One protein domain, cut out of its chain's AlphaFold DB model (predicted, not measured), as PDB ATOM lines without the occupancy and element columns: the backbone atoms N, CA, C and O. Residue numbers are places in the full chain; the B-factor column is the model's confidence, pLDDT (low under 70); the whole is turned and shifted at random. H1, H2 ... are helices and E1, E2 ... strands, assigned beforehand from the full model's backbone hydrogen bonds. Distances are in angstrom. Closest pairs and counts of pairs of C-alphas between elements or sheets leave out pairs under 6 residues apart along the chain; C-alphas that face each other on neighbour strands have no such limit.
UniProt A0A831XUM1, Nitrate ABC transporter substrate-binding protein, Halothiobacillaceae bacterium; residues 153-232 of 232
ATOM      1  N   TRP A 153      -2.922  40.386  35.264       96.00
ATOM      2  CA  TRP A 153      -2.537  40.483  33.854       96.00
ATOM      3  C   TRP A 153      -2.088  39.132  33.268       96.00
ATOM      4  O   TRP A 153      -1.023  38.627  33.616       96.00
ATOM      5  N   GLU A 154      -2.815  38.598  32.285       97.19
ATOM      6  CA  GLU A 154      -2.467  37.338  31.596       97.19
ATOM      7  C   GLU A 154      -1.079  37.409  30.944       97.19
ATOM      8  O   GLU A 154      -0.307  36.457  31.017       97.19
ATOM      9  N   SER A 155      -0.699  38.574  30.403       97.19
ATOM     10  CA  SER A 155       0.665  38.814  29.892       97.19
ATOM     11  C   SER A 155       1.774  38.497  30.903       97.19
ATOM     12  O   SER A 155       2.836  38.019  30.514       97.19
ATOM     13  N   MET A 156       1.544  38.731  32.198       96.81
ATOM     14  CA  MET A 156       2.515  38.393  33.239       96.81
ATOM     15  C   MET A 156       2.596  36.879  33.448       96.81
ATOM     16  O   MET A 156       3.692  36.356  33.638       96.81
ATOM     17  N   GLY A 157       1.470  36.167  33.342       97.06
ATOM     18  CA  GLY A 157       1.433  34.703  33.335       97.06
ATOM     19  C   GLY A 157       2.240  34.111  32.179       97.06
ATOM     20  O   GLY A 157       3.097  33.257  32.405       97.06
ATOM     21  N   VAL A 158       2.058  34.639  30.963       98.19
ATOM     22  CA  VAL A 158       2.854  34.243  29.787       98.19
ATOM     23  C   VAL A 158       4.349  34.476  30.034       98.19
ATOM     24  O   VAL A 158       5.161  33.595  29.751       98.19
ATOM     25  N   TRP A 159       4.736  35.626  30.601       97.81
ATOM     26  CA  TRP A 159       6.143  35.903  30.913       97.81
ATOM     27  C   TRP A 159       6.723  34.909  31.924       97.81
ATOM     28  O   TRP A 159       7.823  34.398  31.710       97.81
ATOM     29  N   ILE A 160       5.987  34.603  33.001       97.38
ATOM     30  CA  ILE A 160       6.417  33.643  34.030       97.38
ATOM     31  C   ILE A 160       6.673  32.280  33.389       97.38
ATOM     32  O   ILE A 160       7.756  31.724  33.559       97.38
ATOM     33  N   LEU A 161       5.724  31.778  32.596       97.62
ATOM     34  CA  LEU A 161       5.865  30.512  31.875       97.62
ATOM     35  C   LEU A 161       7.054  30.540  30.901       97.62
ATOM     36  O   LEU A 161       7.819  29.581  30.833       97.62
ATOM     37  N   THR A 162       7.274  31.663  30.212       97.44
ATOM     38  CA  THR A 162       8.430  31.849  29.317       97.44
ATOM     39  C   THR A 162       9.753  31.773  30.086       97.44
ATOM     40  O   THR A 162      10.700  31.135  29.630       97.44
ATOM     41  N   GLN A 163       9.840  32.377  31.277       97.38
ATOM     42  CA  GLN A 163      11.033  32.259  32.123       97.38
ATOM     43  C   GLN A 163      11.192  30.854  32.717       97.38
ATOM     44  O   GLN A 163      12.318  30.383  32.851       97.38
ATOM     45  N   MET A 164      10.099  30.161  33.043       97.56
ATOM     46  CA  MET A 164      10.161  28.764  33.479       97.56
ATOM     47  C   MET A 164      10.708  27.858  32.372       97.56
ATOM     48  O   MET A 164      11.581  27.037  32.653       97.56
ATOM     49  N   LYS A 165      10.278  28.059  31.118       97.62
ATOM     50  CA  LYS A 165      10.861  27.392  29.944       97.62
ATOM     51  C   LYS A 165      12.344  27.758  29.792       97.62
ATOM     52  O   LYS A 165      13.171  26.856  29.738       97.62
ATOM     53  N   ARG A 166      12.710  29.053  29.846       97.44
ATOM     54  CA  ARG A 166      14.113  29.537  29.768       97.44
ATOM     55  C   ARG A 166      15.058  28.799  30.703       97.44
ATOM     56  O   ARG A 166      16.196  28.553  30.322       97.44
ATOM     57  N   TRP A 167      14.614  28.474  31.911       97.44
ATOM     58  CA  TRP A 167      15.441  27.806  32.918       97.44
ATOM     59  C   TRP A 167      15.210  26.292  33.002       97.44
ATOM     60  O   TRP A 167      15.679  25.663  33.943       97.44
ATOM     61  N   GLY A 168      14.515  25.694  32.029       96.25
ATOM     62  CA  GLY A 168      14.325  24.243  31.943       96.25
ATOM     63  C   GLY A 168      13.363  23.662  32.983       96.25
ATOM     64  O   GLY A 168      13.313  22.452  33.153       96.25
ATOM     65  N   TYR A 169      12.580  24.492  33.679       96.25
ATOM     66  CA  TYR A 169      11.543  24.009  34.605       96.25
ATOM     67  C   TYR A 169      10.319  23.448  33.878       96.25
ATOM     68  O   TYR A 169       9.545  22.691  34.459       96.25
ATOM     69  N   ILE A 170      10.130  23.853  32.623       96.56
ATOM     70  CA  ILE A 170       9.128  23.312  31.710       96.56
ATOM     71  C   ILE A 170       9.906  22.779  30.513       96.56
ATOM     72  O   ILE A 170      10.532  23.549  29.790       96.56
ATOM     73  N   GLU A 171       9.899  21.467  30.320       94.00
ATOM     74  CA  GLU A 171      10.587  20.830  29.190       94.00
ATOM     75  C   GLU A 171       9.634  20.630  28.005       94.00
ATOM     76  O   GLU A 171      10.021  20.772  26.847       94.00
ATOM     77  N   GLU A 172       8.360  20.379  28.291       94.19
ATOM     78  CA  GLU A 172       7.313  20.109  27.309       94.19
ATOM     79  C   GLU A 172       6.831  21.360  26.563       94.19
ATOM     80  O   GLU A 172       6.964  22.494  27.031       94.19
ATOM     81  N   GLU A 173       6.292  21.153  25.362       93.81
ATOM     82  CA  GLU A 173       5.637  22.214  24.599       93.81
ATOM     83  C   GLU A 173       4.290  22.552  25.232       93.81
ATOM     84  O   GLU A 173       3.478  21.665  25.496       93.81
ATOM     85  N   ILE A 174       4.062  23.842  25.470       95.50
ATOM     86  CA  ILE A 174       2.880  24.348  26.164       95.50
ATOM     87  C   ILE A 174       2.237  25.486  25.379       95.50
ATOM     88  O   ILE A 174       2.915  26.259  24.702       95.50
ATOM     89  N   ASP A 175       0.923  25.624  25.526       96.50
ATOM     90  CA  ASP A 175       0.223  26.830  25.104       96.50
ATOM     91  C   ASP A 175       0.285  27.863  26.237       96.50
ATOM     92  O   ASP A 175      -0.453  27.804  27.221       96.50
ATOM     93  N   TYR A 176       1.223  28.803  26.116       97.06
ATOM     94  CA  TYR A 176       1.434  29.839  27.125       97.06
ATOM     95  C   TYR A 176       0.186  30.695  27.367       97.06
ATOM     96  O   TYR A 176      -0.042  31.126  28.499       97.06
ATOM     97  N   ALA A 177      -0.588  30.981  26.314       96.12
ATOM     98  CA  ALA A 177      -1.738  31.872  26.393       96.12
ATOM     99  C   ALA A 177      -2.920  31.172  27.068       96.12
ATOM    100  O   ALA A 177      -3.496  31.738  27.996       96.12
ATOM    101  N   ASP A 178      -3.210  29.931  26.670       97.00
ATOM    102  CA  ASP A 178      -4.286  29.121  27.254       97.00
ATOM    103  C   ASP A 178      -4.068  28.893  28.758       97.00
ATOM    104  O   ASP A 178      -4.955  29.144  29.577       97.00
ATOM    105  N   ILE A 179      -2.840  28.538  29.157       96.94
ATOM    106  CA  ILE A 179      -2.502  28.338  30.575       96.94
ATOM    107  C   ILE A 179      -2.608  29.656  31.354       96.94
ATOM    108  O   ILE A 179      -3.129  29.678  32.474       96.94
ATOM    109  N   ALA A 180      -2.124  30.769  30.791       96.75
ATOM    110  CA  ALA A 180      -2.241  32.068  31.444       96.75
ATOM    111  C   ALA A 180      -3.712  32.476  31.632       96.75
ATOM    112  O   ALA A 180      -4.071  32.920  32.723       96.75
ATOM    113  N   GLU A 181      -4.568  32.274  30.627       95.81
ATOM    114  CA  GLU A 181      -6.009  32.538  30.707       95.81
ATOM    115  C   GLU A 181      -6.692  31.653  31.767       95.81
ATOM    116  O   GLU A 181      -7.451  32.162  32.603       95.81
ATOM    117  N   GLU A 182      -6.377  30.350  31.816       94.75
ATOM    118  CA  GLU A 182      -6.984  29.424  32.783       94.75
ATOM    119  C   GLU A 182      -6.619  29.770  34.237       94.75
ATOM    120  O   GLU A 182      -7.445  29.588  35.141       94.75
ATOM    121  N   ILE A 183      -5.406  30.272  34.480       94.25
ATOM    122  CA  ILE A 183      -4.893  30.529  35.831       94.25
ATOM    123  C   ILE A 183      -5.167  31.962  36.299       94.25
ATOM    124  O   ILE A 183      -5.621  32.151  37.429       94.25
ATOM    125  N   PHE A 184      -4.906  32.973  35.464       94.44
ATOM    126  CA  PHE A 184      -5.012  34.382  35.866       94.44
ATOM    127  C   PHE A 184      -6.449  34.905  35.797       94.44
ATOM    128  O   PHE A 184      -6.804  35.778  36.590       94.44
ATOM    129  N   ARG A 185      -7.293  34.352  34.909       92.50
ATOM    130  CA  ARG A 185      -8.737  34.650  34.839       92.50
ATOM    131  C   ARG A 185      -9.032  36.157  34.797       92.50
ATOM    132  O   ARG A 185      -9.919  36.648  35.501       92.50
ATOM    133  N   ALA A 186      -8.295  36.910  33.976       93.12
ATOM    134  CA  ALA A 186      -8.366  38.373  33.956       93.12
ATOM    135  C   ALA A 186      -9.767  38.892  33.601       93.12
ATOM    136  O   ALA A 186     -10.237  39.875  34.178       93.12
ATOM    137  N   THR A 187     -10.467  38.195  32.706       90.88
ATOM    138  CA  THR A 187     -11.860  38.494  32.346       90.88
ATOM    139  C   THR A 187     -12.806  38.393  33.549       90.88
ATOM    140  O   THR A 187     -13.573  39.323  33.806       90.88
ATOM    141  N   ASP A 188     -12.710  37.318  34.337       90.81
ATOM    142  CA  ASP A 188     -13.544  37.125  35.533       90.81
ATOM    143  C   ASP A 188     -13.201  38.152  36.621       90.81
ATOM    144  O   ASP A 188     -14.085  38.693  37.296       90.81
ATOM    145  N   ALA A 189     -11.908  38.453  36.783       92.94
ATOM    146  CA  ALA A 189     -11.434  39.476  37.708       92.94
ATOM    147  C   ALA A 189     -11.974  40.866  37.335       92.94
ATOM    148  O   ALA A 189     -12.496  41.564  38.206       92.94
ATOM    149  N   ARG A 190     -11.933  41.243  36.048       95.19
ATOM    150  CA  ARG A 190     -12.512  42.497  35.534       95.19
ATOM    151  C   ARG A 190     -13.984  42.614  35.892       95.19
ATOM    152  O   ARG A 190     -14.394  43.642  36.426       95.19
ATOM    153  N   GLN A 191     -14.772  41.575  35.613       93.19
ATOM    154  CA  GLN A 191     -16.203  41.585  35.910       93.19
ATOM    155  C   GLN A 191     -16.450  41.859  37.400       93.19
ATOM    156  O   GLN A 191     -17.252  42.719  37.756       93.19
ATOM    157  N   ARG A 192     -15.719  41.173  38.279       92.38
ATOM    158  CA  ARG A 192     -15.873  41.309  39.735       92.38
ATOM    159  C   ARG A 192     -15.419  42.666  40.261       92.38
ATOM    160  O   ARG A 192     -16.043  43.196  41.175       92.38
ATOM    161  N   LEU A 193     -14.359  43.239  39.694       94.19
ATOM    162  CA  LEU A 193     -13.939  44.607  40.002       94.19
ATOM    163  C   LEU A 193     -15.018  45.614  39.573       94.19
ATOM    164  O   LEU A 193     -15.378  46.493  40.357       94.19
ATOM    165  N   ALA A 194     -15.614  45.434  38.390       93.50
ATOM    166  CA  ALA A 194     -16.702  46.281  37.904       93.50
ATOM    167  C   ALA A 194     -17.962  46.194  38.786       93.50
ATOM    168  O   ALA A 194     -18.574  47.222  39.075       93.50
ATOM    169  N   GLU A 195     -18.318  45.007  39.294       93.25
ATOM    170  CA  GLU A 195     -19.409  44.815  40.270       93.25
ATOM    171  C   GLU A 195     -19.194  45.611  41.571       93.25
ATOM    172  O   GLU A 195     -20.156  45.971  42.251       93.25
ATOM    173  N   MET A 196     -17.938  45.908  41.917       94.56
ATOM    174  CA  MET A 196     -17.565  46.742  43.064       94.56
ATOM    175  C   MET A 196     -17.447  48.236  42.722       94.56
ATOM    176  O   MET A 196     -17.176  49.040  43.612       94.56
ATOM    177  N   GLY A 197     -17.599  48.615  41.449       94.50
ATOM    178  CA  GLY A 197     -17.312  49.967  40.965       94.50
ATOM    179  C   GLY A 197     -15.818  50.317  40.966       94.50
ATOM    180  O   GLY A 197     -15.470  51.497  41.003       94.50
ATOM    181  N   LEU A 198     -14.936  49.313  40.964       93.19
ATOM    182  CA  LEU A 198     -13.489  49.498  40.886       93.19
ATOM    183  C   LEU A 198     -13.026  49.525  39.422       93.19
ATOM    184  O   LEU A 198     -13.601  48.822  38.586       93.19
ATOM    185  N   PRO A 199     -11.986  50.312  39.095       90.62
ATOM    186  CA  PRO A 199     -11.434  50.332  37.750       90.62
ATOM    187  C   PRO A 199     -10.782  48.989  37.418       90.62
ATOM    188  O   PRO A 199     -10.138  48.367  38.263       90.62
ATOM    189  N   ALA A 200     -10.919  48.571  36.165       92.94
ATOM    190  CA  ALA A 200     -10.214  47.430  35.608       92.94
ATOM    191  C   ALA A 200      -9.828  47.742  34.151       92.94
ATOM    192  O   ALA A 200     -10.603  48.395  33.450       92.94
ATOM    193  N   PRO A 201      -8.649  47.312  33.676       93.38
ATOM    194  CA  PRO A 201      -8.239  47.514  32.289       93.38
ATOM    195  C   PRO A 201      -9.161  46.791  31.301       93.38
ATOM    196  O   PRO A 201      -9.557  45.659  31.559       93.38
ATOM    197  N   GLU A 202      -9.429  47.380  30.132       94.75
ATOM    198  CA  GLU A 202     -10.235  46.758  29.055       94.75
ATOM    199  C   GLU A 202      -9.538  45.565  28.377       94.75
ATOM    200  O   GLU A 202     -10.180  44.716  27.766       94.75
ATOM    201  N   ILE A 203      -8.212  45.490  28.495       95.56
ATOM    202  CA  ILE A 203      -7.374  44.440  27.906       95.56
ATOM    203  C   ILE A 203      -6.831  43.515  29.000       95.56
ATOM    204  O   ILE A 203      -6.559  43.961  30.112       95.56
ATOM    205  N   ASN A 204      -6.653  42.227  28.693       95.06
ATOM    206  CA  ASN A 204      -6.077  41.253  29.635       95.06
ATOM    207  C   ASN A 204      -4.543  41.187  29.564       95.06
ATOM    208  O   ASN A 204      -3.872  40.732  30.491       95.06
ATOM    209  N   SER A 205      -3.981  41.621  28.436       95.94
ATOM    210  CA  SER A 205      -2.596  41.376  28.057       95.94
ATOM    211  C   SER A 205      -2.009  42.620  27.398       95.94
ATOM    212  O   SER A 205      -2.691  43.305  26.635       95.94
ATOM    213  N   LYS A 206      -0.752  42.933  27.718       95.94
ATOM    214  CA  LYS A 206       0.003  44.064  27.167       95.94
ATOM    215  C   LYS A 206       1.470  43.683  26.999       95.94
ATOM    216  O   LYS A 206       1.947  42.747  27.639       95.94
ATOM    217  N   LYS A 207       2.181  44.431  26.157       97.75
ATOM    218  CA  LYS A 207       3.640  44.345  26.070       97.75
ATOM    219  C   LYS A 207       4.290  44.948  27.311       97.75
ATOM    220  O   LYS A 207       3.739  45.879  27.903       97.75
ATOM    221  N   HIS A 208       5.470  44.452  27.659       97.31
ATOM    222  CA  HIS A 208       6.249  44.917  28.807       97.31
ATOM    223  C   HIS A 208       7.667  45.287  28.388       97.31
ATOM    224  O   HIS A 208       8.192  44.737  27.427       97.31
ATOM    225  N   MET A 209       8.295  46.207  29.118       97.06
ATOM    226  CA  MET A 209       9.709  46.538  28.954       97.06
ATOM    227  C   MET A 209      10.466  46.051  30.186       97.06
ATOM    228  O   MET A 209      10.217  46.524  31.292       97.06
ATOM    229  N   ILE A 210      11.365  45.088  29.994       97.00
ATOM    230  CA  ILE A 210      12.021  44.346  31.075       97.00
ATOM    231  C   ILE A 210      13.525  44.458  30.863       97.00
ATOM    232  O   ILE A 210      14.075  43.869  29.932       97.00
ATOM    233  N   MET A 211      14.188  45.261  31.696       94.81
ATOM    234  CA  MET A 211      15.608  45.613  31.560       94.81
ATOM    235  C   MET A 211      15.987  46.061  30.134       94.81
ATOM    236  O   MET A 211      16.999  45.641  29.581       94.81
ATOM    237  N   GLY A 212      15.142  46.887  29.511       93.38
ATOM    238  CA  GLY A 212      15.369  47.400  28.154       93.38
ATOM    239  C   GLY A 212      15.032  46.428  27.015       93.38
ATOM    240  O   GLY A 212      15.195  46.798  25.853       93.38
ATOM    241  N   LYS A 213      14.532  45.222  27.314       95.31
ATOM    242  CA  LYS A 213      14.012  44.273  26.319       95.31
ATOM    243  C   LYS A 213      12.485  44.307  26.285       95.31
ATOM    244  O   LYS A 213      11.837  44.164  27.322       95.31
ATOM    245  N   GLU A 214      11.907  44.473  25.095       97.44
ATOM    246  CA  GLU A 214      10.458  44.358  24.905       97.44
ATOM    247  C   GLU A 214      10.045  42.884  25.003       97.44
ATOM    248  O   GLU A 214      10.550  42.036  24.273       97.44
ATOM    249  N   PHE A 215       9.102  42.592  25.893       98.19
ATOM    250  CA  PHE A 215       8.400  41.323  25.953       98.19
ATOM    251  C   PHE A 215       7.011  41.480  25.328       98.19
ATOM    252  O   PHE A 215       6.169  42.236  25.823       98.19
ATOM    253  N   ASP A 216       6.779  40.745  24.242       98.12
ATOM    254  CA  ASP A 216       5.489  40.640  23.572       98.12
ATOM    255  C   ASP A 216       4.841  39.292  23.933       98.12
ATOM    256  O   ASP A 216       5.321  38.253  23.474       98.12
ATOM    257  N   PRO A 217       3.758  39.266  24.733       97.44
ATOM    258  CA  PRO A 217       3.122  38.017  25.149       97.44
ATOM    259  C   PRO A 217       2.502  37.233  23.983       97.44
ATOM    260  O   PRO A 217       2.205  36.055  24.148       97.44
ATOM    261  N   ALA A 218       2.321  37.844  22.807       97.50
ATOM    262  CA  ALA A 218       1.903  37.129  21.601       97.50
ATOM    263  C   ALA A 218       3.066  36.397  20.904       97.50
ATOM    264  O   ALA A 218       2.833  35.583  20.012       97.50
ATOM    265  N   ARG A 219       4.318  36.703  21.273       97.31
ATOM    266  CA  ARG A 219       5.542  36.142  20.682       97.31
ATOM    267  C   ARG A 219       6.540  35.715  21.776       97.31
ATOM    268  O   ARG A 219       7.688  36.161  21.764       97.31
ATOM    269  N   PRO A 220       6.136  34.842  22.724       96.44
ATOM    270  CA  PRO A 220       6.991  34.443  23.845       96.44
ATOM    271  C   PRO A 220       8.252  33.695  23.392       96.44
ATOM    272  O   PRO A 220       9.301  33.839  24.015       96.44
ATOM    273  N   GLN A 221       8.172  32.962  22.277       95.25
ATOM    274  CA  GLN A 221       9.308  32.239  21.708       95.25
ATOM    275  C   GLN A 221      10.411  33.185  21.204       95.25
ATOM    276  O   GLN A 221      11.579  32.968  21.508       95.25
ATOM    277  N   GLU A 222      10.057  34.280  20.520       96.50
ATOM    278  CA  GLU A 222      11.042  35.286  20.080       96.50
ATOM    279  C   GLU A 222      11.766  35.916  21.279       96.50
ATOM    280  O   GLU A 222      12.965  36.183  21.233       96.50
ATOM    281  N   TYR A 223      11.043  36.137  22.381       97.06
ATOM    282  CA  TYR A 223      11.639  36.646  23.610       97.06
ATOM    283  C   TYR A 223      12.568  35.620  24.265       97.06
ATOM    284  O   TYR A 223      13.655  35.985  24.709       97.06
ATOM    285  N   LEU A 224      12.174  34.345  24.294       95.50
ATOM    286  CA  LEU A 224      12.992  33.244  24.801       95.50
ATOM    287  C   LEU A 224      14.322  33.119  24.041       95.50
ATOM    288  O   LEU A 224      15.377  33.053  24.666       95.50
ATOM    289  N   GLU A 225      14.273  33.178  22.710       95.25
ATOM    290  CA  GLU A 225      15.441  33.099  21.817       95.25
ATOM    291  C   GLU A 225      16.349  34.340  21.887       95.25
ATOM    292  O   GLU A 225      17.489  34.310  21.429       95.25
ATOM    293  N   SER A 226      15.876  35.440  22.483       95.81
ATOM    294  CA  SER A 226      16.646  36.685  22.622       95.81
ATOM    295  C   SER A 226      17.699  36.661  23.743       95.81
ATOM    296  O   SER A 226      18.392  37.662  23.975       95.81
ATOM    297  N   PHE A 227      17.789  35.560  24.489       96.25
ATOM    298  CA  PHE A 227      18.672  35.421  25.641       96.25
ATOM    299  C   PHE A 227      19.913  34.592  25.320       96.25
ATOM    300  O   PHE A 227      19.817  33.488  24.803       96.25
ATOM    301  N   GLU A 228      21.083  35.100  25.709       95.12
ATOM    302  CA  GLU A 228      22.356  34.382  25.546       95.12
ATOM    303  C   GLU A 228      22.526  33.251  26.572       95.12
ATOM    304  O   GLU A 228      23.154  32.235  26.284       95.12
ATOM    305  N   ILE A 229      21.961  33.423  27.773       97.25
ATOM    306  CA  ILE A 229      22.044  32.460  28.876       97.25
ATOM    307  C   ILE A 229      20.649  31.898  29.166       97.25
ATOM    308  O   ILE A 229      19.729  32.641  29.542       97.25
ATOM    309  N   GLY A 230      20.517  30.579  29.028       95.00
ATOM    310  CA  GLY A 230      19.304  29.798  29.262       95.00
ATOM    311  C   GLY A 230      19.572  28.289  29.182       95.00
ATOM    312  O   GLY A 230      20.724  27.856  29.095       95.00
ATOM    313  N   ARG A 231      18.502  27.495  29.262       95.19
ATOM    314  CA  ARG A 231      18.479  26.022  29.168       95.19
ATOM    315  C   ARG A 231      17.535  25.496  28.084       95.19
ATOM    316  O   ARG A 231      17.558  24.297  27.823       95.19
ATOM    317  N   ALA A 232      16.707  26.374  27.521       81.31
ATOM    318  CA  ALA A 232      15.822  26.086  26.396       81.31
ATOM    319  C   ALA A 232      16.504  26.394  25.064       81.31
ATOM    320  O   ALA A 232      17.358  27.310  25.052       81.31
TER     321      ALA A 232
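AT A GLANCE: This is residues 153 to 232 of the 232 residues of the protein "Nitrate ABC transporter substrate-binding protein" of Halothiobacillaceae bacterium (UniProt A0A831XUM1). H1 lies in the middle, with H2 and H4 packed on it; H3 carries the length out past one end, and the small hairpin E1-E2 sits near H4. The printed part has 80 residues, with four named helices and two named strands in the order H1 H2 H3 E1 E2 H4, E1 and E2 being antiparallel; of the 44 residues in named elements helices hold 38 and strands 6, and the class is mostly helix. It is only just loose, close to compact, with a radius of gyration of the C-alphas of 14.2 A, and flat, spanning 45 by 28 by 15 A.

IN THESE COORDINATES: Find C-alpha 154 at (-2.467, 37.338, 31.596); H1 runs from there to 166, 18.4 A. Next come H2, residues 176 to 184, 11.8 A, and H3, 186 to 195, 14.3 A. Then find E1, 208 to 210, E2, 213 to 215, and H4, 220 to 225, ending at (15.441, 33.099, 21.817).

HOW THE PARTS SIT: H1 touches H2 at a steep tilt of 56 degrees, opposite ways; their closest C-alphas, Gly 157 and Ala 180, are 4.9 A apart. H1 touches H4 at a shallow tilt of 30 degrees, the same way, closest at C-alphas Thr 162 and Pro 220, 6.2 A. H3 and H4 are apart. In the hairpin, N 208 and O 215 are 3.0 A apart. Every O i to N i+4 pair is within hydrogen-bond range in H1, H2, H3 and H4.

THE WHOLE: The farthest C-alphas, Glu 195 and Glu 228, are 45.5 A apart. The printed part has no cut; the link H3 to E1 is long, and no printed residue is under 70 in pLDDT.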